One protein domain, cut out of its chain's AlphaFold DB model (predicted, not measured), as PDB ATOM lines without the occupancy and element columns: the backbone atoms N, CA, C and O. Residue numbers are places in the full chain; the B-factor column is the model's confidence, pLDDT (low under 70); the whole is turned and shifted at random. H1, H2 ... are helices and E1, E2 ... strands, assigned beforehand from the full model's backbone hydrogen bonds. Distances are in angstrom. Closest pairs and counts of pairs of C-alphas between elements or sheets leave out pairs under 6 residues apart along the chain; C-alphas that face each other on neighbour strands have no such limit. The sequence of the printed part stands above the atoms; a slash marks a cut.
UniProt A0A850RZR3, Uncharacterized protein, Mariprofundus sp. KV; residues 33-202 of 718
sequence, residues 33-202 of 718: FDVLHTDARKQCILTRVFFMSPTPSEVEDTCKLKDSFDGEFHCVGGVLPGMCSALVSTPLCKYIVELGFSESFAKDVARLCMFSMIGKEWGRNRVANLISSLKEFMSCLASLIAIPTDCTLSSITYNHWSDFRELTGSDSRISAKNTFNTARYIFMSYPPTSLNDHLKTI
ATOM      1  N   PHE A  33      40.783  31.793  14.753       94.94
ATOM      2  CA  PHE A  33      41.711  31.900  15.873       94.94
ATOM      3  C   PHE A  33      41.209  31.077  17.057       94.94
ATOM      4  O   PHE A  33      40.014  31.103  17.376       94.94
ATOM      5  N   ASP A  34      42.119  30.352  17.701       95.31
ATOM      6  CA  ASP A  34      41.806  29.475  18.822       95.31
ATOM      7  C   ASP A  34      42.118  30.160  20.151       95.31
ATOM      8  O   ASP A  34      43.199  30.703  20.361       95.31
ATOM      9  N   VAL A  35      41.159  30.124  21.077       93.75
ATOM     10  CA  VAL A  35      41.306  30.711  22.408       93.75
ATOM     11  C   VAL A  35      41.115  29.648  23.473       93.75
ATOM     12  O   VAL A  35      40.022  29.097  23.631       93.75
ATOM     13  N   LEU A  36      42.184  29.383  24.221       93.06
ATOM     14  CA  LEU A  36      42.183  28.445  25.335       93.06
ATOM     15  C   LEU A  36      41.905  29.178  26.653       93.06
ATOM     16  O   LEU A  36      42.485  30.225  26.939       93.06
ATOM     17  N   HIS A  37      41.021  28.622  27.477       92.94
ATOM     18  CA  HIS A  37      40.703  29.153  28.797       92.94
ATOM     19  C   HIS A  37      40.472  28.022  29.791       92.94
ATOM     20  O   HIS A  37      39.751  27.073  29.501       92.94
ATOM     21  N   THR A  38      41.034  28.148  30.991       91.69
ATOM     22  CA  THR A  38      40.724  27.243  32.100       91.69
ATOM     23  C   THR A  38      39.693  27.895  33.011       91.69
ATOM     24  O   THR A  38      39.934  28.969  33.562       91.69
ATOM     25  N   ASP A  39      38.536  27.257  33.177       88.81
ATOM     26  CA  ASP A  39      37.465  27.802  34.008       88.81
ATOM     27  C   ASP A  39      37.757  27.660  35.520       88.81
ATOM     28  O   ASP A  39      38.731  27.042  35.962       88.81
ATOM     29  N   ALA A  40      36.874  28.205  36.363       86.69
ATOM     30  CA  ALA A  40      37.017  28.125  37.821       86.69
ATOM     31  C   ALA A  40      36.984  26.683  38.377       86.69
ATOM     32  O   ALA A  40      37.417  26.448  39.507       86.69
ATOM     33  N   ARG A  41      36.464  25.720  37.607       88.12
ATOM     34  CA  ARG A  41      36.428  24.289  37.938       88.12
ATOM     35  C   ARG A  41      37.654  23.540  37.416       88.12
ATOM     36  O   ARG A  41      37.742  22.333  37.624       88.12
ATOM     37  N   LYS A  42      38.620  24.254  36.829       89.44
ATOM     38  CA  LYS A  42      39.818  23.710  36.180       89.44
ATOM     39  C   LYS A  42      39.505  22.873  34.938       89.44
ATOM     40  O   LYS A  42      40.300  22.011  34.576       89.44
ATOM     41  N   GLN A  43      38.358  23.109  34.312       90.88
ATOM     42  CA  GLN A  43      38.020  22.519  33.029       90.88
ATOM     43  C   GLN A  43      38.655  23.352  31.917       90.88
ATOM     44  O   GLN A  43      38.542  24.580  31.907       90.88
ATOM     45  N   CYS A  44      39.334  22.676  30.992       92.69
ATOM     46  CA  CYS A  44      39.895  23.310  29.810       92.69
ATOM     47  C   CYS A  44      38.774  23.568  28.799       92.69
ATOM     48  O   CYS A  44      37.993  22.666  28.481       92.69
ATOM     49  N   ILE A  45      38.674  24.802  28.322       94.06
ATOM     50  CA  ILE A  45      37.687  25.238  27.341       94.06
ATOM     51  C   ILE A  45      38.439  25.797  26.138       94.06
ATOM     52  O   ILE A  45      39.201  26.756  26.272       94.06
ATOM     53  N   LEU A  46      38.184  25.232  24.961       95.00
ATOM     54  CA  LEU A  46      38.697  25.719  23.687       95.00
ATOM     55  C   LEU A  46      37.576  26.414  22.919       95.00
ATOM     56  O   LEU A  46      36.536  25.823  22.634       95.00
ATOM     57  N   THR A  47      37.780  27.684  22.582       95.31
ATOM     58  CA  THR A  47      36.859  28.458  21.747       95.31
ATOM     59  C   THR A  47      37.530  28.797  20.422       95.31
ATOM     60  O   THR A  47      38.437  29.623  20.398       95.31
ATOM     61  N   ARG A  48      37.051  28.208  19.324       95.75
ATOM     62  CA  ARG A  48      37.450  28.575  17.960       95.75
ATOM     63  C   ARG A  48      36.572  29.707  17.440       95.75
ATOM     64  O   ARG A  48      35.343  29.603  17.450       95.75
ATOM     65  N   VAL A  49      37.195  30.789  16.988       96.31
ATOM     66  CA  VAL A  49      36.516  31.970  16.444       96.31
ATOM     67  C   VAL A  49      36.784  32.061  14.955       96.31
ATOM     68  O   VAL A  49      37.916  32.302  14.561       96.31
ATOM     69  N   PHE A  50      35.750  31.915  14.135       97.06
ATOM     70  CA  PHE A  50      35.822  32.135  12.695       97.06
ATOM     71  C   PHE A  50      35.559  33.606  12.357       97.06
ATOM     72  O   PHE A  50      34.512  34.171  12.692       97.06
ATOM     73  N   PHE A  51      36.512  34.225  11.665       96.62
ATOM     74  CA  PHE A  51      36.383  35.582  11.138       96.62
ATOM     75  C   PHE A  51      35.788  35.589   9.726       96.62
ATOM     76  O   PHE A  51      35.067  36.526   9.385       96.62
ATOM     77  N   MET A  52      35.998  34.525   8.944       95.94
ATOM     78  CA  MET A  52      35.356  34.292   7.641       95.94
ATOM     79  C   MET A  52      34.481  33.040   7.663       95.94
ATOM     80  O   MET A  52      34.472  32.290   8.635       95.94
ATOM     81  N   SER A  53      33.701  32.831   6.600       94.25
ATOM     82  CA  SER A  53      32.927  31.592   6.473       94.25
ATOM     83  C   SER A  53      33.903  30.416   6.357       94.25
ATOM     84  O   SER A  53      34.777  30.483   5.492       94.25
ATOM     85  N   PRO A  54      33.780  29.372   7.194       94.62
ATOM     86  CA  PRO A  54      34.708  28.252   7.158       94.62
ATOM     87  C   PRO A  54      34.585  27.490   5.836       94.62
ATOM     88  O   PRO A  54      33.482  27.237   5.347       94.62
ATOM     89  N   THR A  55      35.723  27.108   5.270       94.94
ATOM     90  CA  THR A  55      35.809  26.187   4.134       94.94
ATOM     91  C   THR A  55      35.443  24.761   4.567       94.94
ATOM     92  O   THR A  55      35.535  24.434   5.752       94.94
ATOM     93  N   PRO A  56      35.062  23.862   3.637       94.69
ATOM     94  CA  PRO A  56      34.772  22.469   3.980       94.69
ATOM     95  C   PRO A  56      35.917  21.763   4.724       94.69
ATOM     96  O   PRO A  56      35.652  21.048   5.687       94.69
ATOM     97  N   SER A  57      37.173  22.026   4.337       94.38
ATOM     98  CA  SER A  57      38.358  21.488   5.026       94.38
ATOM     99  C   SER A  57      38.449  21.999   6.463       94.38
ATOM    100  O   SER A  57      38.608  21.210   7.385       94.38
ATOM    101  N   GLU A  58      38.255  23.302   6.687       95.19
ATOM    102  CA  GLU A  58      38.293  23.881   8.037       95.19
ATOM    103  C   GLU A  58      37.154  23.362   8.923       95.19
ATOM    104  O   GLU A  58      37.331  23.206  10.134       95.19
ATOM    105  N   VAL A  59      35.978  23.086   8.349       94.38
ATOM    106  CA  VAL A  59      34.869  22.445   9.070       94.38
ATOM    107  C   VAL A  59      35.252  21.029   9.490       94.38
ATOM    108  O   VAL A  59      35.031  20.667  10.647       94.38
ATOM    109  N   GLU A  60      35.829  20.242   8.580       92.69
ATOM    110  CA  GLU A  60      36.293  18.882   8.866       92.69
ATOM    111  C   GLU A  60      37.368  18.885   9.962       92.69
ATOM    112  O   GLU A  60      37.237  18.169  10.958       92.69
ATOM    113  N   ASP A  61      38.367  19.757   9.840       94.31
ATOM    114  CA  ASP A  61      39.447  19.907  10.818       94.31
ATOM    115  C   ASP A  61      38.921  20.363  12.179       94.31
ATOM    116  O   ASP A  61      39.363  19.887  13.225       94.31
ATOM    117  N   THR A  62      37.920  21.243  12.192       94.19
ATOM    118  CA  THR A  62      37.274  21.681  13.433       94.19
ATOM    119  C   THR A  62      36.470  20.563  14.091       94.19
ATOM    120  O   THR A  62      36.452  20.475  15.319       94.19
ATOM    121  N   CYS A  63      35.831  19.688  13.311       93.06
ATOM    122  CA  CYS A  63      35.147  18.511  13.849       93.06
ATOM    123  C   CYS A  63      36.150  17.520  14.449       93.06
ATOM    124  O   CYS A  63      35.975  17.115  15.595       93.06
ATOM    125  N   LYS A  64      37.247  17.221  13.740       93.19
ATOM    126  CA  LYS A  64      38.338  16.379  14.263       93.19
ATOM    127  C   LYS A  64      38.907  16.948  15.561       93.19
ATOM    128  O   LYS A  64      39.058  16.222  16.541       93.19
ATOM    129  N   LEU A  65      39.168  18.257  15.597       92.88
ATOM    130  CA  LEU A  65      39.669  18.920  16.797       92.88
ATOM    131  C   LEU A  65      38.676  18.811  17.954       92.88
ATOM    132  O   LEU A  65      39.065  18.397  19.040       92.88
ATOM    133  N   LYS A  66      37.398  19.119  17.716       93.44
ATOM    134  CA  LYS A  66      36.329  18.998  18.713       93.44
ATOM    135  C   LYS A  66      36.242  17.588  19.301       93.44
ATOM    136  O   LYS A  66      36.087  17.466  20.510       93.44
ATOM    137  N   ASP A  67      36.332  16.559  18.463       92.19
ATOM    138  CA  ASP A  67      36.224  15.162  18.895       92.19
ATOM    139  C   ASP A  67      37.486  14.682  19.630       92.19
ATOM    140  O   ASP A  67      37.411  13.811  20.494       92.19
ATOM    141  N   SER A  68      38.647  15.262  19.310       91.44
ATOM    142  CA  SER A  68      39.936  14.917  19.927       91.44
ATOM    143  C   SER A  68      40.289  15.728  21.185       91.44
ATOM    144  O   SER A  68      41.208  15.351  21.913       91.44
ATOM    145  N   PHE A  69      39.604  16.845  21.442       92.06
ATOM    146  CA  PHE A  69      39.931  17.764  22.530       92.06
ATOM    147  C   PHE A  69      39.386  17.277  23.881       92.06
ATOM    148  O   PHE A  69      38.176  17.153  24.070       92.06
ATOM    149  N   ASP A  70      40.279  17.065  24.851       90.88
ATOM    150  CA  ASP A  70      39.938  16.683  26.230       90.88
ATOM    151  C   ASP A  70      39.461  17.902  27.048       90.88
ATOM    152  O   ASP A  70      40.167  18.450  27.898       90.88
ATOM    153  N   GLY A  71      38.263  18.396  26.726       91.56
ATOM    154  CA  GLY A  71      37.668  19.570  27.361       91.56
ATOM    155  C   GLY A  71      36.345  20.005  26.732       91.56
ATOM    156  O   GLY A  71      35.716  19.273  25.971       91.56
ATOM    157  N   GLU A  72      35.884  21.211  27.068       93.12
ATOM    158  CA  GLU A  72      34.704  21.796  26.420       93.12
ATOM    159  C   GLU A  72      35.117  22.537  25.143       93.12
ATOM    160  O   GLU A  72      36.001  23.394  25.172       93.12
ATOM    161  N   PHE A  73      34.462  22.234  24.022       93.94
ATOM    162  CA  PHE A  73      34.727  22.879  22.738       93.94
ATOM    163  C   PHE A  73      33.588  23.818  22.330       93.94
ATOM    164  O   PHE A  73      32.402  23.464  22.369       93.94
ATOM    165  N   HIS A  74      33.948  25.008  21.856       93.88
ATOM    166  CA  HIS A  74      33.016  26.003  21.349       93.88
ATOM    167  C   HIS A  74      33.454  26.587  20.015       93.88
ATOM    168  O   HIS A  74      34.634  26.792  19.761       93.88
ATOM    169  N   CYS A  75      32.458  26.927  19.201       94.00
ATOM    170  CA  CYS A  75      32.637  27.592  17.921       94.00
ATOM    171  C   CYS A  75      31.852  28.909  17.918       94.00
ATOM    172  O   CYS A  75      30.674  28.933  18.284       94.00
ATOM    173  N   VAL A  76      32.500  30.001  17.512       94.12
ATOM    174  CA  VAL A  76      31.900  31.328  17.314       94.12
ATOM    175  C   VAL A  76      32.123  31.728  15.862       94.12
ATOM    176  O   VAL A  76      33.227  31.572  15.357       94.12
ATOM    177  N   GLY A  77      31.100  32.248  15.179       91.25
ATOM    178  CA  GLY A  77      31.255  32.716  13.796       91.25
ATOM    179  C   GLY A  77      31.228  31.624  12.719       91.25
ATOM    180  O   GLY A  77      31.401  31.951  11.555       91.25
ATOM    181  N   GLY A  78      31.026  30.346  13.063       89.19
ATOM    182  CA  GLY A  78      31.049  29.225  12.111       89.19
ATOM    183  C   GLY A  78      29.972  28.177  12.400       89.19
ATOM    184  O   GLY A  78      29.658  27.916  13.564       89.19
ATOM    185  N   VAL A  79      29.389  27.596  11.344       87.12
ATOM    186  CA  VAL A  79      28.375  26.530  11.436       87.12
ATOM    187  C   VAL A  79      29.070  25.180  11.277       87.12
ATOM    188  O   VAL A  79      29.621  24.898  10.217       87.12
ATOM    189  N   LEU A  80      29.019  24.339  12.311       87.81
ATOM    190  CA  LEU A  80      29.501  22.956  12.245       87.81
ATOM    191  C   LEU A  80      28.331  21.977  12.038       87.81
ATOM    192  O   LEU A  80      27.212  22.268  12.480       87.81
ATOM    193  N   PRO A  81      28.563  20.798  11.431       87.12
ATOM    194  CA  PRO A  81      27.576  19.728  11.352       87.12
ATOM    195  C   PRO A  81      26.960  19.413  12.724       87.12
ATOM    196  O   PRO A  81      27.657  19.264  13.728       87.12
ATOM    197  N   GLY A  82      25.627  19.346  12.777       79.44
ATOM    198  CA  GLY A  82      24.877  19.076  14.009       79.44
ATOM    199  C   GLY A  82      24.662  20.284  14.932       79.44
ATOM    200  O   GLY A  82      23.967  20.150  15.938       79.44
ATOM    201  N   MET A  83      25.194  21.471  14.610       80.25
ATOM    202  CA  MET A  83      24.815  22.706  15.304       80.25
ATOM    203  C   MET A  83      23.480  23.245  14.777       80.25
ATOM    204  O   MET A  83      23.201  23.215  13.581       80.25
ATOM    205  N   CYS A  84      22.653  23.782  15.675       71.62
ATOM    206  CA  CYS A  84      21.436  24.488  15.283       71.62
ATOM    207  C   CYS A  84      21.808  25.810  14.594       71.62
ATOM    208  O   CYS A  84      22.399  26.685  15.228       71.62
ATOM    209  N   SER A  85      21.441  25.968  13.319       68.56
ATOM    210  CA  SER A  85      21.757  27.158  12.511       68.56
ATOM    211  C   SER A  85      21.231  28.464  13.117       68.56
ATOM    212  O   SER A  85      21.877  29.497  12.981       68.56
ATOM    213  N   ALA A  86      20.120  28.417  13.860       64.44
ATOM    214  CA  ALA A  86      19.536  29.578  14.537       64.44
ATOM    215  C   ALA A  86      20.393  30.138  15.694       64.44
ATOM    216  O   ALA A  86      20.105  31.221  16.196       64.44
ATOM    217  N   LEU A  87      21.421  29.408  16.145       62.34
ATOM    218  CA  LEU A  87      22.283  29.797  17.269       62.34
ATOM    219  C   LEU A  87      23.692  30.222  16.837       62.34
ATOM    220  O   LEU A  87      24.528  30.515  17.693       62.34
ATOM    221  N   VAL A  88      23.977  30.239  15.533       79.25
ATOM    222  CA  VAL A  88      25.307  30.557  15.010       79.25
ATOM    223  C   VAL A  88      25.362  32.018  14.580       79.25
ATOM    224  O   VAL A  88      24.547  32.480  13.787       79.25
ATOM    225  N   SER A  89      26.338  32.761  15.099       86.25
ATOM    226  CA  SER A  89      26.589  34.133  14.667       86.25
ATOM    227  C   SER A  89      27.303  34.154  13.310       86.25
ATOM    228  O   SER A  89      28.182  33.336  13.058       86.25
ATOM    229  N   THR A  90      26.972  35.115  12.442       93.12
ATOM    230  CA  THR A  90      27.716  35.359  11.188       93.12
ATOM    231  C   THR A  90      29.208  35.608  11.483       93.12
ATOM    232  O   THR A  90      29.498  36.293  12.469       93.12
ATOM    233  N   PRO A  91      30.166  35.120  10.679       96.69
ATOM    234  CA  PRO A  91      31.572  35.495  10.837       96.69
ATOM    235  C   PRO A  91      31.775  37.020  10.794       96.69
ATOM    236  O   PRO A  91      31.051  37.725  10.086       96.69
ATOM    237  N   LEU A  92      32.743  37.543  11.554       97.19
ATOM    238  CA  LEU A  92      32.939  38.990  11.718       97.19
ATOM    239  C   LEU A  92      33.261  39.707  10.397       97.19
ATOM    240  O   LEU A  92      32.628  40.714  10.099       97.19
ATOM    241  N   CYS A  93      34.198  39.195   9.592       98.00
ATOM    242  CA  CYS A  93      34.577  39.834   8.332       98.00
ATOM    243  C   CYS A  93      33.418  39.821   7.337       98.00
ATOM    244  O   CYS A  93      33.146  40.838   6.710       98.00
ATOM    245  N   LYS A  94      32.694  38.695   7.245       96.38
ATOM    246  CA  LYS A  94      31.499  38.592   6.397       96.38
ATOM    247  C   LYS A  94      30.464  39.652   6.776       96.38
ATOM    248  O   LYS A  94      29.967  40.349   5.906       96.38
ATOM    249  N   TYR A  95      30.209  39.811   8.072       97.56
ATOM    250  CA  TYR A  95      29.278  40.815   8.575       97.56
ATOM    251  C   TYR A  95      29.708  42.255   8.237       97.56
ATOM    252  O   TYR A  95      28.883  43.065   7.840       97.56
ATOM    253  N   ILE A  96      30.999  42.577   8.367       98.12
ATOM    254  CA  ILE A  96      31.535  43.910   8.039       98.12
ATOM    255  C   ILE A  96      31.424  44.194   6.533       98.12
ATOM    256  O   ILE A  96      31.031  45.290   6.145       98.12
ATOM    257  N   VAL A  97      31.704  43.207   5.680       97.81
ATOM    258  CA  VAL A  97      31.542  43.341   4.222       97.81
ATOM    259  C   VAL A  97      30.067  43.513   3.836       97.81
ATOM    260  O   VAL A  97      29.751  44.339   2.987       97.81
ATOM    261  N   GLU A  98      29.145  42.805   4.496       97.12
ATOM    262  CA  GLU A  98      27.693  42.968   4.299       97.12
ATOM    263  C   GLU A  98      27.188  44.376   4.675       97.12
ATOM    264  O   GLU A  98      26.173  44.819   4.144       97.12
ATOM    265  N   LEU A  99      27.909  45.105   5.538       97.25
ATOM    266  CA  LEU A  99      27.644  46.515   5.860       97.25
ATOM    267  C   LEU A  99      28.214  47.504   4.821       97.25
ATOM    268  O   LEU A  99      28.051  48.711   4.983       97.25
ATOM    269  N   GLY A 100      28.875  47.016   3.767       97.44
ATOM    270  CA  GLY A 100      29.406  47.824   2.663       97.44
ATOM    271  C   GLY A 100      30.876  48.234   2.798       97.44
ATOM    272  O   GLY A 100      31.376  48.971   1.951       97.44
ATOM    273  N   PHE A 101      31.585  47.779   3.833       98.19
ATOM    274  CA  PHE A 101      33.021  48.036   3.982       98.19
ATOM    275  C   PHE A 101      33.871  47.140   3.070       98.19
ATOM    276  O   PHE A 101      33.446  46.060   2.651       98.19
ATOM    277  N   SER A 102      35.114  47.554   2.806       97.94
ATOM    278  CA  SER A 102      36.070  46.746   2.043       97.94
ATOM    279  C   SER A 102      36.529  45.492   2.802       97.94
ATOM    280  O   SER A 102      36.580  45.444   4.035       97.94
ATOM    281  N   GLU A 103      36.908  44.455   2.054       97.25
ATOM    282  CA  GLU A 103      37.426  43.211   2.634       97.25
ATOM    283  C   GLU A 103      38.749  43.431   3.387       97.25
ATOM    284  O   GLU A 103      38.979  42.809   4.425       97.25
ATOM    285  N   SER A 104      39.602  44.339   2.903       96.50
ATOM    286  CA  SER A 104      40.844  44.725   3.583       96.50
ATOM    287  C   SER A 104      40.560  45.323   4.960       96.50
ATOM    288  O   SER A 104      41.108  44.844   5.951       96.50
ATOM    289  N   PHE A 105      39.624  46.274   5.055       97.38
ATOM    290  CA  PHE A 105      39.197  46.839   6.335       97.38
ATOM    291  C   PHE A 105      38.621  45.769   7.272       97.38
ATOM    292  O   PHE A 105      38.980  45.701   8.450       97.38
ATOM    293  N   ALA A 106      37.771  44.880   6.751       98.00
ATOM    294  CA  ALA A 106      37.203  43.780   7.526       98.00
ATOM    295  C   ALA A 106      38.283  42.840   8.094       98.00
ATOM    296  O   ALA A 106      38.175  42.384   9.239       98.00
ATOM    297  N   LYS A 107      39.337  42.566   7.315       97.25
ATOM    298  CA  LYS A 107      40.507  41.788   7.747       97.25
ATOM    299  C   LYS A 107      41.314  42.528   8.810       97.25
ATOM    300  O   LYS A 107      41.697  41.906   9.798       97.25
ATOM    301  N   ASP A 108      41.509  43.835   8.684       96.38
ATOM    302  CA  ASP A 108      42.225  44.632   9.686       96.38
ATOM    303  C   ASP A 108      41.491  44.697  11.033       96.38
ATOM    304  O   ASP A 108      42.112  44.555  12.090       96.38
ATOM    305  N   VAL A 109      40.157  44.787  11.027       97.44
ATOM    306  CA  VAL A 109      39.350  44.686  12.257       97.44
ATOM    307  C   VAL A 109      39.474  43.295  12.898       97.44
ATOM    308  O   VAL A 109      39.586  43.181  14.122       97.44
ATOM    309  N   ALA A 110      39.511  42.223  12.101       97.25
ATOM    310  CA  ALA A 110      39.770  40.881  12.621       97.25
ATOM    311  C   ALA A 110      41.194  40.743  13.190       97.25
ATOM    312  O   ALA A 110      41.366  40.155  14.257       97.25
ATOM    313  N   ARG A 111      42.207  41.339  12.546       96.00
ATOM    314  CA  ARG A 111      43.592  41.384  13.053       96.00
ATOM    315  C   ARG A 111      43.686  42.113  14.390       96.00
ATOM    316  O   ARG A 111      44.351  41.613  15.294       96.00
ATOM    317  N   LEU A 112      42.960  43.220  14.569       96.00
ATOM    318  CA  LEU A 112      42.825  43.891  15.867       96.00
ATOM    319  C   LEU A 112      42.174  42.992  16.921       96.00
ATOM    320  O   LEU A 112      42.631  42.928  18.065       96.00
ATOM    321  N   CYS A 113      41.111  42.280  16.543       95.94
ATOM    322  CA  CYS A 113      40.441  41.332  17.424       95.94
ATOM    323  C   CYS A 113      41.417  40.242  17.893       95.94
ATOM    324  O   CYS A 113      41.532  40.020  19.100       95.94
ATOM    325  N   MET A 114      42.160  39.620  16.971       95.12
ATOM    326  CA  MET A 114      43.205  38.633  17.275       95.12
ATOM    327  C   MET A 114      44.272  39.225  18.195       95.12
ATOM    328  O   MET A 114      44.519  38.683  19.270       95.12
ATOM    329  N   PHE A 115      44.821  40.391  17.845       94.12
ATOM    330  CA  PHE A 115      45.823  41.093  18.649       94.12
ATOM    331  C   PHE A 115      45.360  41.321  20.094       94.12
ATOM    332  O   PHE A 115      46.112  41.115  21.044       94.12
ATOM    333  N   SER A 116      44.089  41.683  20.284       93.94
ATOM    334  CA  SER A 116      43.527  41.906  21.617       93.94
ATOM    335  C   SER A 116      43.426  40.627  22.465       93.94
ATOM    336  O   SER A 116      43.412  40.731  23.699       93.94
ATOM    337  N   MET A 117      43.376  39.452  21.823       93.50
ATOM    338  CA  MET A 117      43.220  38.135  22.447       93.50
ATOM    339  C   MET A 117      44.544  37.397  22.675       93.50
ATOM    340  O   MET A 117      44.624  36.631  23.635       93.50
ATOM    341  N   ILE A 118      45.575  37.646  21.859       90.56
ATOM    342  CA  ILE A 118      46.892  36.995  21.972       90.56
ATOM    343  C   ILE A 118      47.457  37.132  23.397       90.56
ATOM    344  O   ILE A 118      47.449  38.211  23.995       90.56
ATOM    345  N   GLY A 119      47.938  36.010  23.946       83.38
ATOM    346  CA  GLY A 119      48.584  35.940  25.262       83.38
ATOM    347  C   GLY A 119      47.659  36.184  26.460       83.38
ATOM    348  O   GLY A 119      48.144  36.368  27.576       83.38
ATOM    349  N   LYS A 120      46.335  36.220  26.257       87.50
ATOM    350  CA  LYS A 120      45.351  36.471  27.319       87.50
ATOM    351  C   LYS A 120      44.353  35.329  27.427       87.50
ATOM    352  O   LYS A 120      43.887  34.788  26.432       87.50
ATOM    353  N   GLU A 121      43.929  35.046  28.653       87.25
ATOM    354  CA  GLU A 121      42.846  34.100  28.902       87.25
ATOM    355  C   GLU A 121      41.479  34.768  28.690       87.25
ATOM    356  O   GLU A 121      41.066  35.656  29.450       87.25
ATOM    357  N   TRP A 122      40.737  34.312  27.680       90.38
ATOM    358  CA  TRP A 122      39.364  34.754  27.436       90.38
ATOM    359  C   TRP A 122      38.390  33.590  27.537       90.38
ATOM    360  O   TRP A 122      38.382  32.685  26.711       90.38
ATOM    361  N   GLY A 123      37.493  33.648  28.521       91.00
ATOM    362  CA  GLY A 123      36.382  32.703  28.584       91.00
ATOM    363  C   GLY A 123      35.424  32.867  27.400       91.00
ATOM    364  O   GLY A 123      35.202  33.980  26.919       91.00
ATOM    365  N   ARG A 124      34.780  31.766  26.993       92.50
ATOM    366  CA  ARG A 124      33.820  31.679  25.875       92.50
ATOM    367  C   ARG A 124      32.849  32.860  25.786       92.50
ATOM    368  O   ARG A 124      32.728  33.494  24.743       92.50
ATOM    369  N   ASN A 125      32.154  33.177  26.882       92.12
ATOM    370  CA  ASN A 125      31.161  34.259  26.897       92.12
ATOM    371  C   ASN A 125      31.798  35.623  26.616       92.12
ATOM    372  O   ASN A 125      31.181  36.494  26.016       92.12
ATOM    373  N   ARG A 126      33.047  35.809  27.046       93.44
ATOM    374  CA  ARG A 126      33.807  37.039  26.847       93.44
ATOM    375  C   ARG A 126      34.200  37.197  25.379       93.44
ATOM    376  O   ARG A 126      34.026  38.285  24.848       93.44
ATOM    377  N   VAL A 127      34.628  36.112  24.731       94.75
ATOM    378  CA  VAL A 127      34.901  36.058  23.284       94.75
ATOM    379  C   VAL A 127      33.631  36.329  22.471       94.75
ATOM    380  O   VAL A 127      33.622  37.197  21.605       94.75
ATOM    381  N   ALA A 128      32.523  35.654  22.790       94.06
ATOM    382  CA  ALA A 128      31.250  35.860  22.097       94.06
ATOM    383  C   ALA A 128      30.738  37.306  22.242       94.06
ATOM    384  O   ALA A 128      30.361  37.933  21.251       94.06
ATOM    385  N   ASN A 129      30.791  37.862  23.458       93.81
ATOM    386  CA  ASN A 129      30.427  39.257  23.713       93.81
ATOM    387  C   ASN A 129      31.347  40.229  22.974       93.81
ATOM    388  O   ASN A 129      30.878  41.261  22.506       93.81
ATOM    389  N   LEU A 130      32.637  39.908  22.858       95.56
ATOM    390  CA  LEU A 130      33.612  40.709  22.127       95.56
ATOM    391  C   LEU A 130      33.246  40.818  20.646       95.56
ATOM    392  O   LEU A 130      33.126  41.930  20.132       95.56
ATOM    393  N   ILE A 131      32.959  39.688  19.998       96.38
ATOM    394  CA  ILE A 131      32.514  39.662  18.601       96.38
ATOM    395  C   ILE A 131      31.171  40.384  18.427       96.38
ATOM    396  O   ILE A 131      31.023  41.177  17.501       96.38
ATOM    397  N   SER A 132      30.203  40.160  19.322       95.44
ATOM    398  CA  SER A 132      28.902  40.846  19.261       95.44
ATOM    399  C   SER A 132      29.048  42.363  19.395       95.44
ATOM    400  O   SER A 132      28.473  43.112  18.612       95.44
ATOM    401  N   SER A 133      29.875  42.819  20.338       96.19
ATOM    402  CA  SER A 133      30.102  44.247  20.587       96.19
ATOM    403  C   SER A 133      30.771  44.939  19.403       96.19
ATOM    404  O   SER A 133      30.423  46.068  19.069       96.19
ATOM    405  N   LEU A 134      31.717  44.255  18.750       97.25
ATOM    406  CA  LEU A 134      32.330  44.749  17.521       97.25
ATOM    407  C   LEU A 134      31.309  44.911  16.400       97.25
ATOM    408  O   LEU A 134      31.318  45.933  15.729       97.25
ATOM    409  N   LYS A 135      30.417  43.939  16.205       97.00
ATOM    410  CA  LYS A 135      29.372  44.032  15.176       97.00
ATOM    411  C   LYS A 135      28.430  45.209  15.403       97.00
ATOM    412  O   LYS A 135      28.103  45.919  14.455       97.00
ATOM    413  N   GLU A 136      28.031  45.443  16.650       96.25
ATOM    414  CA  GLU A 136      27.215  46.608  17.009       96.25
ATOM    415  C   GLU A 136      27.951  47.919  16.704       96.25
ATOM    416  O   GLU A 136      27.377  48.818  16.088       96.25
ATOM    417  N   PHE A 137      29.241  48.009  17.046       97.69
ATOM    418  CA  PHE A 137      30.052  49.177  16.701       97.69
ATOM    419  C   PHE A 137      30.186  49.369  15.184       97.69
ATOM    420  O   PHE A 137      30.007  50.479  14.698       97.69
ATOM    421  N   MET A 138      30.441  48.300  14.423       97.94
ATOM    422  CA  MET A 138      30.556  48.361  12.959       97.94
ATOM    423  C   MET A 138      29.243  48.785  12.293       97.94
ATOM    424  O   MET A 138      29.271  49.556  11.342       97.94
ATOM    425  N   SER A 139      28.097  48.354  12.823       96.81
ATOM    426  CA  SER A 139      26.779  48.798  12.344       96.81
ATOM    427  C   SER A 139      26.565  50.290  12.569       96.81
ATOM    428  O   SER A 139      26.093  50.995  11.683       96.81
ATOM    429  N   CYS A 140      26.948  50.784  13.750       95.94
ATOM    430  CA  CYS A 140      26.916  52.212  14.047       95.94
ATOM    431  C   CYS A 140      27.863  52.977  13.111       95.94
ATOM    432  O   CYS A 140      27.454  53.956  12.496       95.94
ATOM    433  N   LEU A 141      29.087  52.488  12.921       96.94
ATOM    434  CA  LEU A 141      30.070  53.112  12.040       96.94
ATOM    435  C   LEU A 141      29.584  53.179  10.581       96.94
ATOM    436  O   LEU A 141      29.742  54.216   9.945       96.94
ATOM    437  N   ALA A 142      28.934  52.122  10.079       96.75
ATOM    438  CA  ALA A 142      28.344  52.088   8.738       96.75
ATOM    439  C   ALA A 142      27.296  53.191   8.528       96.75
ATOM    440  O   ALA A 142      27.185  53.736   7.438       96.75
ATOM    441  N   SER A 143      26.546  53.541   9.579       95.38
ATOM    442  CA  SER A 143      25.550  54.618   9.523       95.38
ATOM    443  C   SER A 143      26.147  56.029   9.579       95.38
ATOM    444  O   SER A 143      25.472  56.986   9.210       95.38
ATOM    445  N   LEU A 144      27.394  56.166  10.042       94.31
ATOM    446  CA  LEU A 144      28.076  57.454  10.219       94.31
ATOM    447  C   LEU A 144      29.013  57.793   9.052       94.31
ATOM    448  O   LEU A 144      29.297  58.965   8.810       94.31
ATOM    449  N   ILE A 145      29.508  56.783   8.330       94.50
ATOM    450  CA  ILE A 145      30.447  56.959   7.220       94.50
ATOM    451  C   ILE A 145      29.693  56.991   5.891       94.50
ATOM    452  O   ILE A 145      29.004  56.044   5.531       94.50
ATOM    453  N   ALA A 146      29.891  58.065   5.122       91.62
ATOM    454  CA  ALA A 146      29.237  58.254   3.826       91.62
ATOM    455  C   ALA A 146      29.644  57.213   2.767       91.62
ATOM    456  O   ALA A 146      28.811  56.799   1.965       91.62
ATOM    457  N   ILE A 147      30.917  56.795   2.754       93.19
ATOM    458  CA  ILE A 147      31.464  55.825   1.792       93.19
ATOM    459  C   ILE A 147      32.219  54.730   2.567       93.19
ATOM    460  O   ILE A 147      33.428  54.847   2.786       93.19
ATOM    461  N   PRO A 148      31.530  53.675   3.041       93.06
ATOM    462  CA  PRO A 148      32.149  52.625   3.856       93.06
ATOM    463  C   PRO A 148      33.295  51.871   3.161       93.06
ATOM    464  O   PRO A 148      34.206  51.395   3.838       93.06
ATOM    465  N   THR A 149      33.306  51.789   1.828       93.56
ATOM    466  CA  THR A 149      34.352  51.086   1.059       93.56
ATOM    467  C   THR A 149      35.744  51.691   1.234       93.56
ATOM    468  O   THR A 149      36.728  50.952   1.225       93.56
ATOM    469  N   ASP A 150      35.816  53.004   1.456       93.62
ATOM    470  CA  ASP A 150      37.069  53.764   1.551       93.62
ATOM    471  C   ASP A 150      37.537  53.916   3.010       93.62
ATOM    472  O   ASP A 150      38.569  54.526   3.298       93.62
ATOM    473  N   CYS A 151      36.774  53.369   3.960       95.06
ATOM    474  CA  CYS A 151      37.104  53.434   5.373       95.06
ATOM    475  C   CYS A 151      38.327  52.566   5.691       95.06
ATOM    476  O   CYS A 151      38.387  51.381   5.369       95.06
ATOM    477  N   THR A 152      39.276  53.151   6.413       96.25
ATOM    478  CA  THR A 152      40.439  52.463   6.982       96.25
ATOM    479  C   THR A 152      40.406  52.561   8.508       96.25
ATOM    480  O   THR A 152      39.605  53.306   9.077       96.25
ATOM    481  N   LEU A 153      41.280  51.834   9.214       95.00
ATOM    482  CA  LEU A 153      41.357  51.938  10.679       95.00
ATOM    483  C   LEU A 153      41.676  53.367  11.158       95.00
ATOM    484  O   LEU A 153      41.168  53.783  12.198       95.00
ATOM    485  N   SER A 154      42.475  54.125  10.401       92.88
ATOM    486  CA  SER A 154      42.819  55.521  10.708       92.88
ATOM    487  C   SER A 154      41.686  56.504  10.403       92.88
ATOM    488  O   SER A 154      41.672  57.606  10.948       92.88
ATOM    489  N   SER A 155      40.697  56.103   9.595       93.56
ATOM    490  CA  SER A 155      39.480  56.883   9.337       93.56
ATOM    491  C   SER A 155      38.545  56.937  10.555       93.56
ATOM    492  O   SER A 155      37.625  57.754  10.596       93.56
ATOM    493  N   ILE A 156      38.745  56.080  11.564       96.50
ATOM    494  CA  ILE A 156      37.908  56.041  12.766       96.50
ATOM    495  C   ILE A 156      38.345  57.149  13.729       96.50
ATOM    496  O   ILE A 156      39.419  57.085  14.316       96.50
ATOM    497  N   THR A 157      37.493  58.153  13.931       96.31
ATOM    498  CA  THR A 157      37.808  59.335  14.744       96.31
ATOM    499  C   THR A 157      37.200  59.276  16.150       96.31
ATOM    500  O   THR A 157      36.402  58.398  16.485       96.31
ATOM    501  N   TYR A 158      37.550  60.260  16.986       95.19
ATOM    502  CA  TYR A 158      36.947  60.468  18.307       95.19
ATOM    503  C   TYR A 158      35.420  60.645  18.243       95.19
ATOM    504  O   TYR A 158      34.708  60.184  19.141       95.19
ATOM    505  N   ASN A 159      34.916  61.293  17.188       96.19
ATOM    506  CA  ASN A 159      33.492  61.584  17.037       96.19
ATOM    507  C   ASN A 159      32.693  60.297  16.832       96.19
ATOM    508  O   ASN A 159      31.753  60.069  17.581       96.19
ATOM    509  N   HIS A 160      33.162  59.374  15.983       97.31
ATOM    510  CA  HIS A 160      32.494  58.078  15.789       97.31
ATOM    511  C   HIS A 160      32.319  57.299  17.106       97.31
ATOM    512  O   HIS A 160      31.287  56.677  17.351       97.31
ATOM    513  N   TRP A 161      33.317  57.350  17.992       97.00
ATOM    514  CA  TRP A 161      33.220  56.733  19.317       97.00
ATOM    515  C   TRP A 161      32.306  57.494  20.276       97.00
ATOM    516  O   TRP A 161      31.676  56.877  21.136       97.00
ATOM    517  N   SER A 162      32.244  58.818  20.167       94.69
ATOM    518  CA  SER A 162      31.323  59.636  20.958       94.69
ATOM    519  C   SER A 162      29.874  59.374  20.555       94.69
ATOM    520  O   SER A 162      29.054  59.129  21.438       94.69
ATOM    521  N   ASP A 163      29.605  59.282  19.255       94.00
ATOM    522  CA  ASP A 163      28.295  58.948  18.696       94.00
ATOM    523  C   ASP A 163      27.876  57.532  19.106       94.00
ATOM    524  O   ASP A 163      26.778  57.321  19.622       94.00
ATOM    525  N   PHE A 164      28.785  56.551  19.010       95.62
ATOM    526  CA  PHE A 164      28.508  55.190  19.473       95.62
ATOM    527  C   PHE A 164      28.231  55.128  20.984       95.62
ATOM    528  O   PHE A 164      27.358  54.379  21.436       95.62
ATOM    529  N   ARG A 165      28.934  55.933  21.794       94.38
ATOM    530  CA  ARG A 165      28.659  56.062  23.236       94.38
ATOM    531  C   ARG A 165      27.275  56.656  23.488       94.38
ATOM    532  O   ARG A 165      26.608  56.234  24.426       94.38
ATOM    533  N   GLU A 166      26.863  57.654  22.718       90.56
ATOM    534  CA  GLU A 166      25.558  58.301  22.881       90.56
ATOM    535  C   GLU A 166      24.420  57.371  22.471       90.56
ATOM    536  O   GLU A 166      23.488  57.173  23.254       90.56
ATOM    537  N   LEU A 167      24.568  56.684  21.336       88.56
ATOM    538  CA  LEU A 167      23.637  55.658  20.877       88.56
ATOM    539  C   LEU A 167      23.455  54.565  21.939       88.56
ATOM    540  O   LEU A 167      22.336  54.283  22.363       88.56
ATOM    541  N   THR A 168      24.555  54.002  22.445       86.62
ATOM    542  CA  THR A 168      24.517  52.965  23.495       86.62
ATOM    543  C   THR A 168      24.143  53.510  24.879       86.62
ATOM    544  O   THR A 168      23.730  52.748  25.746       86.62
ATOM    545  N   GLY A 169      24.272  54.817  25.114       81.00
ATOM    546  CA  GLY A 169      23.934  55.478  26.376       81.00
ATOM    547  C   GLY A 169      22.457  55.822  26.532       81.00
ATOM    548  O   GLY A 169      22.002  55.984  27.664       81.00
ATOM    549  N   SER A 170      21.723  55.909  25.420       75.44
ATOM    550  CA  SER A 170      20.262  56.058  25.406       75.44
ATOM    551  C   SER A 170      19.542  54.825  25.979       75.44
ATOM    552  O   SER A 170      18.461  54.939  26.557       75.44
ATOM    553  N   ASP A 171      20.184  53.657  25.911       70.81
ATOM    554  CA  ASP A 171      19.720  52.418  26.521       70.81
ATOM    555  C   ASP A 171      20.209  52.317  27.977       70.81
ATOM    556  O   ASP A 171      21.403  52.214  28.271       70.81
ATOM    557  N   SER A 172      19.270  52.335  28.925       61.03
ATOM    558  CA  SER A 172      19.576  52.295  30.361       61.03
ATOM    559  C   SER A 172      20.135  50.946  30.842       61.03
ATOM    560  O   SER A 172      20.600  50.837  31.984       61.03
ATOM    561  N   ARG A 173      20.131  49.906  29.994       71.81
ATOM    562  CA  ARG A 173      20.582  48.560  30.356       71.81
ATOM    563  C   ARG A 173      22.098  48.499  30.564       71.81
ATOM    564  O   ARG A 173      22.903  49.022  29.797       71.81
ATOM    565  N   ILE A 174      22.513  47.748  31.588       67.50
ATOM    566  CA  ILE A 174      23.931  47.468  31.899       67.50
ATOM    567  C   ILE A 174      24.657  46.825  30.701       67.50
ATOM    568  O   ILE A 174      25.859  47.034  30.523       67.50
ATOM    569  N   SER A 175      23.935  46.072  29.866       78.25
ATOM    570  CA  SER A 175      24.467  45.442  28.656       78.25
ATOM    571  C   SER A 175      25.032  46.456  27.662       78.25
ATOM    572  O   SER A 175      26.135  46.232  27.181       78.25
ATOM    573  N   ALA A 176      24.374  47.597  27.436       83.44
ATOM    574  CA  ALA A 176      24.809  48.579  26.438       83.44
ATOM    575  C   ALA A 176      26.145  49.250  26.815       83.44
ATOM    576  O   ALA A 176      27.047  49.403  25.988       83.44
ATOM    577  N   LYS A 177      26.345  49.539  28.111       88.50
ATOM    578  CA  LYS A 177      27.639  50.030  28.624       88.50
ATOM    579  C   LYS A 177      28.755  49.002  28.467       88.50
ATOM    580  O   LYS A 177      29.906  49.376  28.225       88.50
ATOM    581  N   ASN A 178      28.438  47.722  28.656       90.31
ATOM    582  CA  ASN A 178      29.398  46.642  28.459       90.31
ATOM    583  C   ASN A 178      29.754  46.504  26.977       90.31
ATOM    584  O   ASN A 178      30.943  46.473  26.679       90.31
ATOM    585  N   THR A 179      28.767  46.536  26.073       93.69
ATOM    586  CA  THR A 179      28.988  46.517  24.620       93.69
ATOM    587  C   THR A 179      29.983  47.598  24.200       93.69
ATOM    588  O   THR A 179      31.033  47.292  23.630       93.69
ATOM    589  N   PHE A 180      29.722  48.858  24.561       95.50
ATOM    590  CA  PHE A 180      30.609  49.971  24.221       95.50
ATOM    591  C   PHE A 180      32.042  49.754  24.726       95.50
ATOM    592  O   PHE A 180      33.008  49.890  23.975       95.50
ATOM    593  N   ASN A 181      32.203  49.395  26.005       94.75
ATOM    594  CA  ASN A 181      33.532  49.212  26.590       94.75
ATOM    595  C   ASN A 181      34.283  48.025  25.987       94.75
ATOM    596  O   ASN A 181      35.501  48.100  25.835       94.75
ATOM    597  N   THR A 182      33.575  46.950  25.648       94.88
ATOM    598  CA  THR A 182      34.160  45.761  25.037       94.88
ATOM    599  C   THR A 182      34.635  46.042  23.613       94.88
ATOM    600  O   THR A 182      35.771  45.700  23.299       94.88
ATOM    601  N   ALA A 183      33.838  46.719  22.781       96.50
ATOM    602  CA  ALA A 183      34.278  47.131  21.445       96.50
ATOM    603  C   ALA A 183      35.479  48.088  21.527       96.50
ATOM    604  O   ALA A 183      36.507  47.869  20.888       96.50
ATOM    605  N   ARG A 184      35.390  49.105  22.394       96.56
ATOM    606  CA  ARG A 184      36.441  50.112  22.606       96.56
ATOM    607  C   ARG A 184      37.774  49.510  23.044       96.56
ATOM    608  O   ARG A 184      38.827  49.976  22.622       96.56
ATOM    609  N   TYR A 185      37.738  48.476  23.883       95.12
ATOM    610  CA  TYR A 185      38.936  47.811  24.397       95.12
ATOM    611  C   TYR A 185      39.862  47.299  23.284       95.12
ATOM    612  O   TYR A 185      41.080  47.380  23.419       95.12
ATOM    613  N   ILE A 186      39.297  46.813  22.178       95.25
ATOM    614  CA  ILE A 186      40.057  46.233  21.066       95.25
ATOM    615  C   ILE A 186      40.885  47.311  20.370       95.25
ATOM    616  O   ILE A 186      42.099  47.173  20.243       95.25
ATOM    617  N   PHE A 187      40.257  48.434  20.029       96.75
ATOM    618  CA  PHE A 187      40.932  49.572  19.403       96.75
ATOM    619  C   PHE A 187      41.906  50.266  20.364       96.75
ATOM    620  O   PHE A 187      42.951  50.749  19.942       96.75
ATOM    621  N   MET A 188      41.625  50.254  21.671       94.50
ATOM    622  CA  MET A 188      42.569  50.724  22.690       94.50
ATOM    623  C   MET A 188      43.805  49.833  22.839       94.50
ATOM    624  O   MET A 188      44.825  50.303  23.336       94.50
ATOM    625  N   SER A 189      43.703  48.546  22.495       90.81
ATOM    626  CA  SER A 189      44.805  47.604  22.688       90.81
ATOM    627  C   SER A 189      45.935  47.806  21.681       90.81
ATOM    628  O   SER A 189      47.073  47.478  21.998       90.81
ATOM    629  N   TYR A 190      45.646  48.410  20.526       93.75
ATOM    630  CA  TYR A 190      46.613  48.690  19.471       93.75
ATOM    631  C   TYR A 190      46.883  50.208  19.379       93.75
ATOM    632  O   TYR A 190      45.955  50.973  19.098       93.75
ATOM    633  N   PRO A 191      48.121  50.684  19.639       91.62
ATOM    634  CA  PRO A 191      48.402  52.116  19.781       91.62
ATOM    635  C   PRO A 191      47.950  52.998  18.604       91.62
ATOM    636  O   PRO A 191      47.342  54.036  18.881       91.62
ATOM    637  N   PRO A 192      48.122  52.607  17.324       92.81
ATOM    638  CA  PRO A 192      47.648  53.412  16.192       92.81
ATOM    639  C   PRO A 192      46.135  53.672  16.178       92.81
ATOM    640  O   PRO A 192      45.697  54.712  15.700       92.81
ATOM    641  N   THR A 193      45.325  52.780  16.757       93.62
ATOM    642  CA  THR A 193      43.863  52.946  16.860       93.62
ATOM    643  C   THR A 193      43.397  53.485  18.214       93.62
ATOM    644  O   THR A 193      42.202  53.687  18.431       93.62
ATOM    645  N   SER A 194      44.326  53.748  19.138       90.75
ATOM    646  CA  SER A 194      44.020  54.271  20.477       90.75
ATOM    647  C   SER A 194      43.661  55.763  20.486       90.75
ATOM    648  O   SER A 194      43.246  56.291  21.524       90.75
ATOM    649  N   LEU A 195      43.818  56.434  19.334       91.81
ATOM    650  CA  LEU A 195      43.675  57.878  19.158       91.81
ATOM    651  C   LEU A 195      44.586  58.655  20.115       91.81
ATOM    652  O   LEU A 195      44.109  59.519  20.842       91.81
ATOM    653  N   ASN A 196      45.879  58.312  20.175       89.75
ATOM    654  CA  ASN A 196      46.831  58.874  21.146       89.75
ATOM    655  C   ASN A 196      46.317  58.770  22.592       89.75
ATOM    656  O   ASN A 196      46.343  59.739  23.345       89.75
ATOM    657  N   ASP A 197      45.767  57.612  22.962       89.81
ATOM    658  CA  ASP A 197      45.094  57.377  24.244       89.81
ATOM    659  C   ASP A 197      43.819  58.200  24.517       89.81
ATOM    660  O   ASP A 197      43.155  57.967  25.534       89.81
ATOM    661  N   HIS A 198      43.375  59.083  23.614       89.12
ATOM    662  CA  HIS A 198      42.119  59.822  23.785       89.12
ATOM    663  C   HIS A 198      40.921  58.880  23.890       89.12
ATOM    664  O   HIS A 198      39.958  59.189  24.598       89.12
ATOM    665  N   LEU A 199      40.991  57.689  23.290       91.25
ATOM    666  CA  LEU A 199      39.937  56.689  23.399       91.25
ATOM    667  C   LEU A 199      39.704  56.249  24.859       91.25
ATOM    668  O   LEU A 199      38.574  55.936  25.238       91.25
ATOM    669  N   LYS A 200      40.721  56.319  25.738       90.00
ATOM    670  CA  LYS A 200      40.580  56.070  27.189       90.00
ATOM    671  C   LYS A 200      39.674  57.091  27.879       90.00
ATOM    672  O   LYS A 200      39.081  56.743  28.910       90.00
ATOM    673  N   THR A 201      39.580  58.312  27.346       90.50
ATOM    674  CA  THR A 201      38.808  59.431  27.916       90.50
ATOM    675  C   THR A 201      37.318  59.339  27.595       90.50
ATOM    676  O   THR A 201      36.496  59.789  28.394       90.50
ATOM    677  N   ILE A 202      36.954  58.669  26.493       90.94
ATOM    678  CA  ILE A 202      35.560  58.418  26.119       90.94
ATOM    679  C   ILE A 202      34.990  57.354  27.051       90.94
ATOM    680  O   ILE A 202      35.104  56.147  26.845       90.94
TER     681      ILE A 202
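Overview. This is residues 33 to 202 of the 718 residues of an uncharacterized protein of Mariprofundus sp. KV (UniProt A0A850RZR3). At one end, H1 packs along one face of a small three-stranded sheet of E1, E2 and E3; the larger rest is a group of five helices, H2 to H6. H4 runs from the sheet into this group, where H6 crosses it and H5 lies beside H6, while H2 packs on H3 and H4. The printed part has 170 residues, with six named helices and three named strands, in the order E1 E2 H1 E3 H2 H3 H4 H5 H6. The mixed sheet runs E1 E2 E3; the class is mostly helix. The whole is compact, with a radius of gyration of the C-alphas of 16.6 A and spans of 47 by 34 by 30 A.

Arrangement. E1, residues 33 to 38, and E2, residues 44 to 50, form an antiparallel hairpin; N 35 and O 47, 2.8 A apart, are within hydrogen-bond range. E2, H1, residues 56 to 68, and E3, residues 72 to 76, form a strand-helix-strand unit, two parallel neighbour strands with a helix between, with a right-handed crossover; N 48 and O 74, 2.8 A apart, are within hydrogen-bond range. H1 is on the sheet, over E2 and E3, at a height over the sheet of 10.5 A: two layers, a helix on one face of a sheet. H2, residues 92 to 98, and H3, residues 103 to 117, touch as a helical hairpin, closest at the C-alphas of Cys 93 and Ala 106, 4.8 A. H4, residues 124 to 144, only grazes the sheet with residues 124 to 131. H5, residues 158 to 169, and H6, residues 174 to 189, form a helical hairpin at a shallow tilt of 20 degrees, with the C-alphas of Thr 168 and Ala 176 closest, 5.3 A. H6 touches H4 about perpendicular at 85 degrees, with the C-alphas of Ser 133 and Thr 179 closest, 4.8 A. Every O i to N i+4 pair is within hydrogen-bond range in H1 to H5, and 10 of 12 in H6.

Along the chain. E1 begins at C-alpha 33, (41.711, 31.900, 15.873). From first to last C-alpha, H4 measures 30.7 A, H6 22.8 A and H3 21.3 A. H6 ends at C-alpha 189, (44.805, 47.604, 22.688).

Size, cuts and confidence. The C-alphas farthest apart, of Arg 41 and Ala 146, are 48.7 A apart. The printed part has no cut; the links E3 to H2 and H4 to H5 are long. Residues 85 to 87, 172 and 174 have pLDDT under 70.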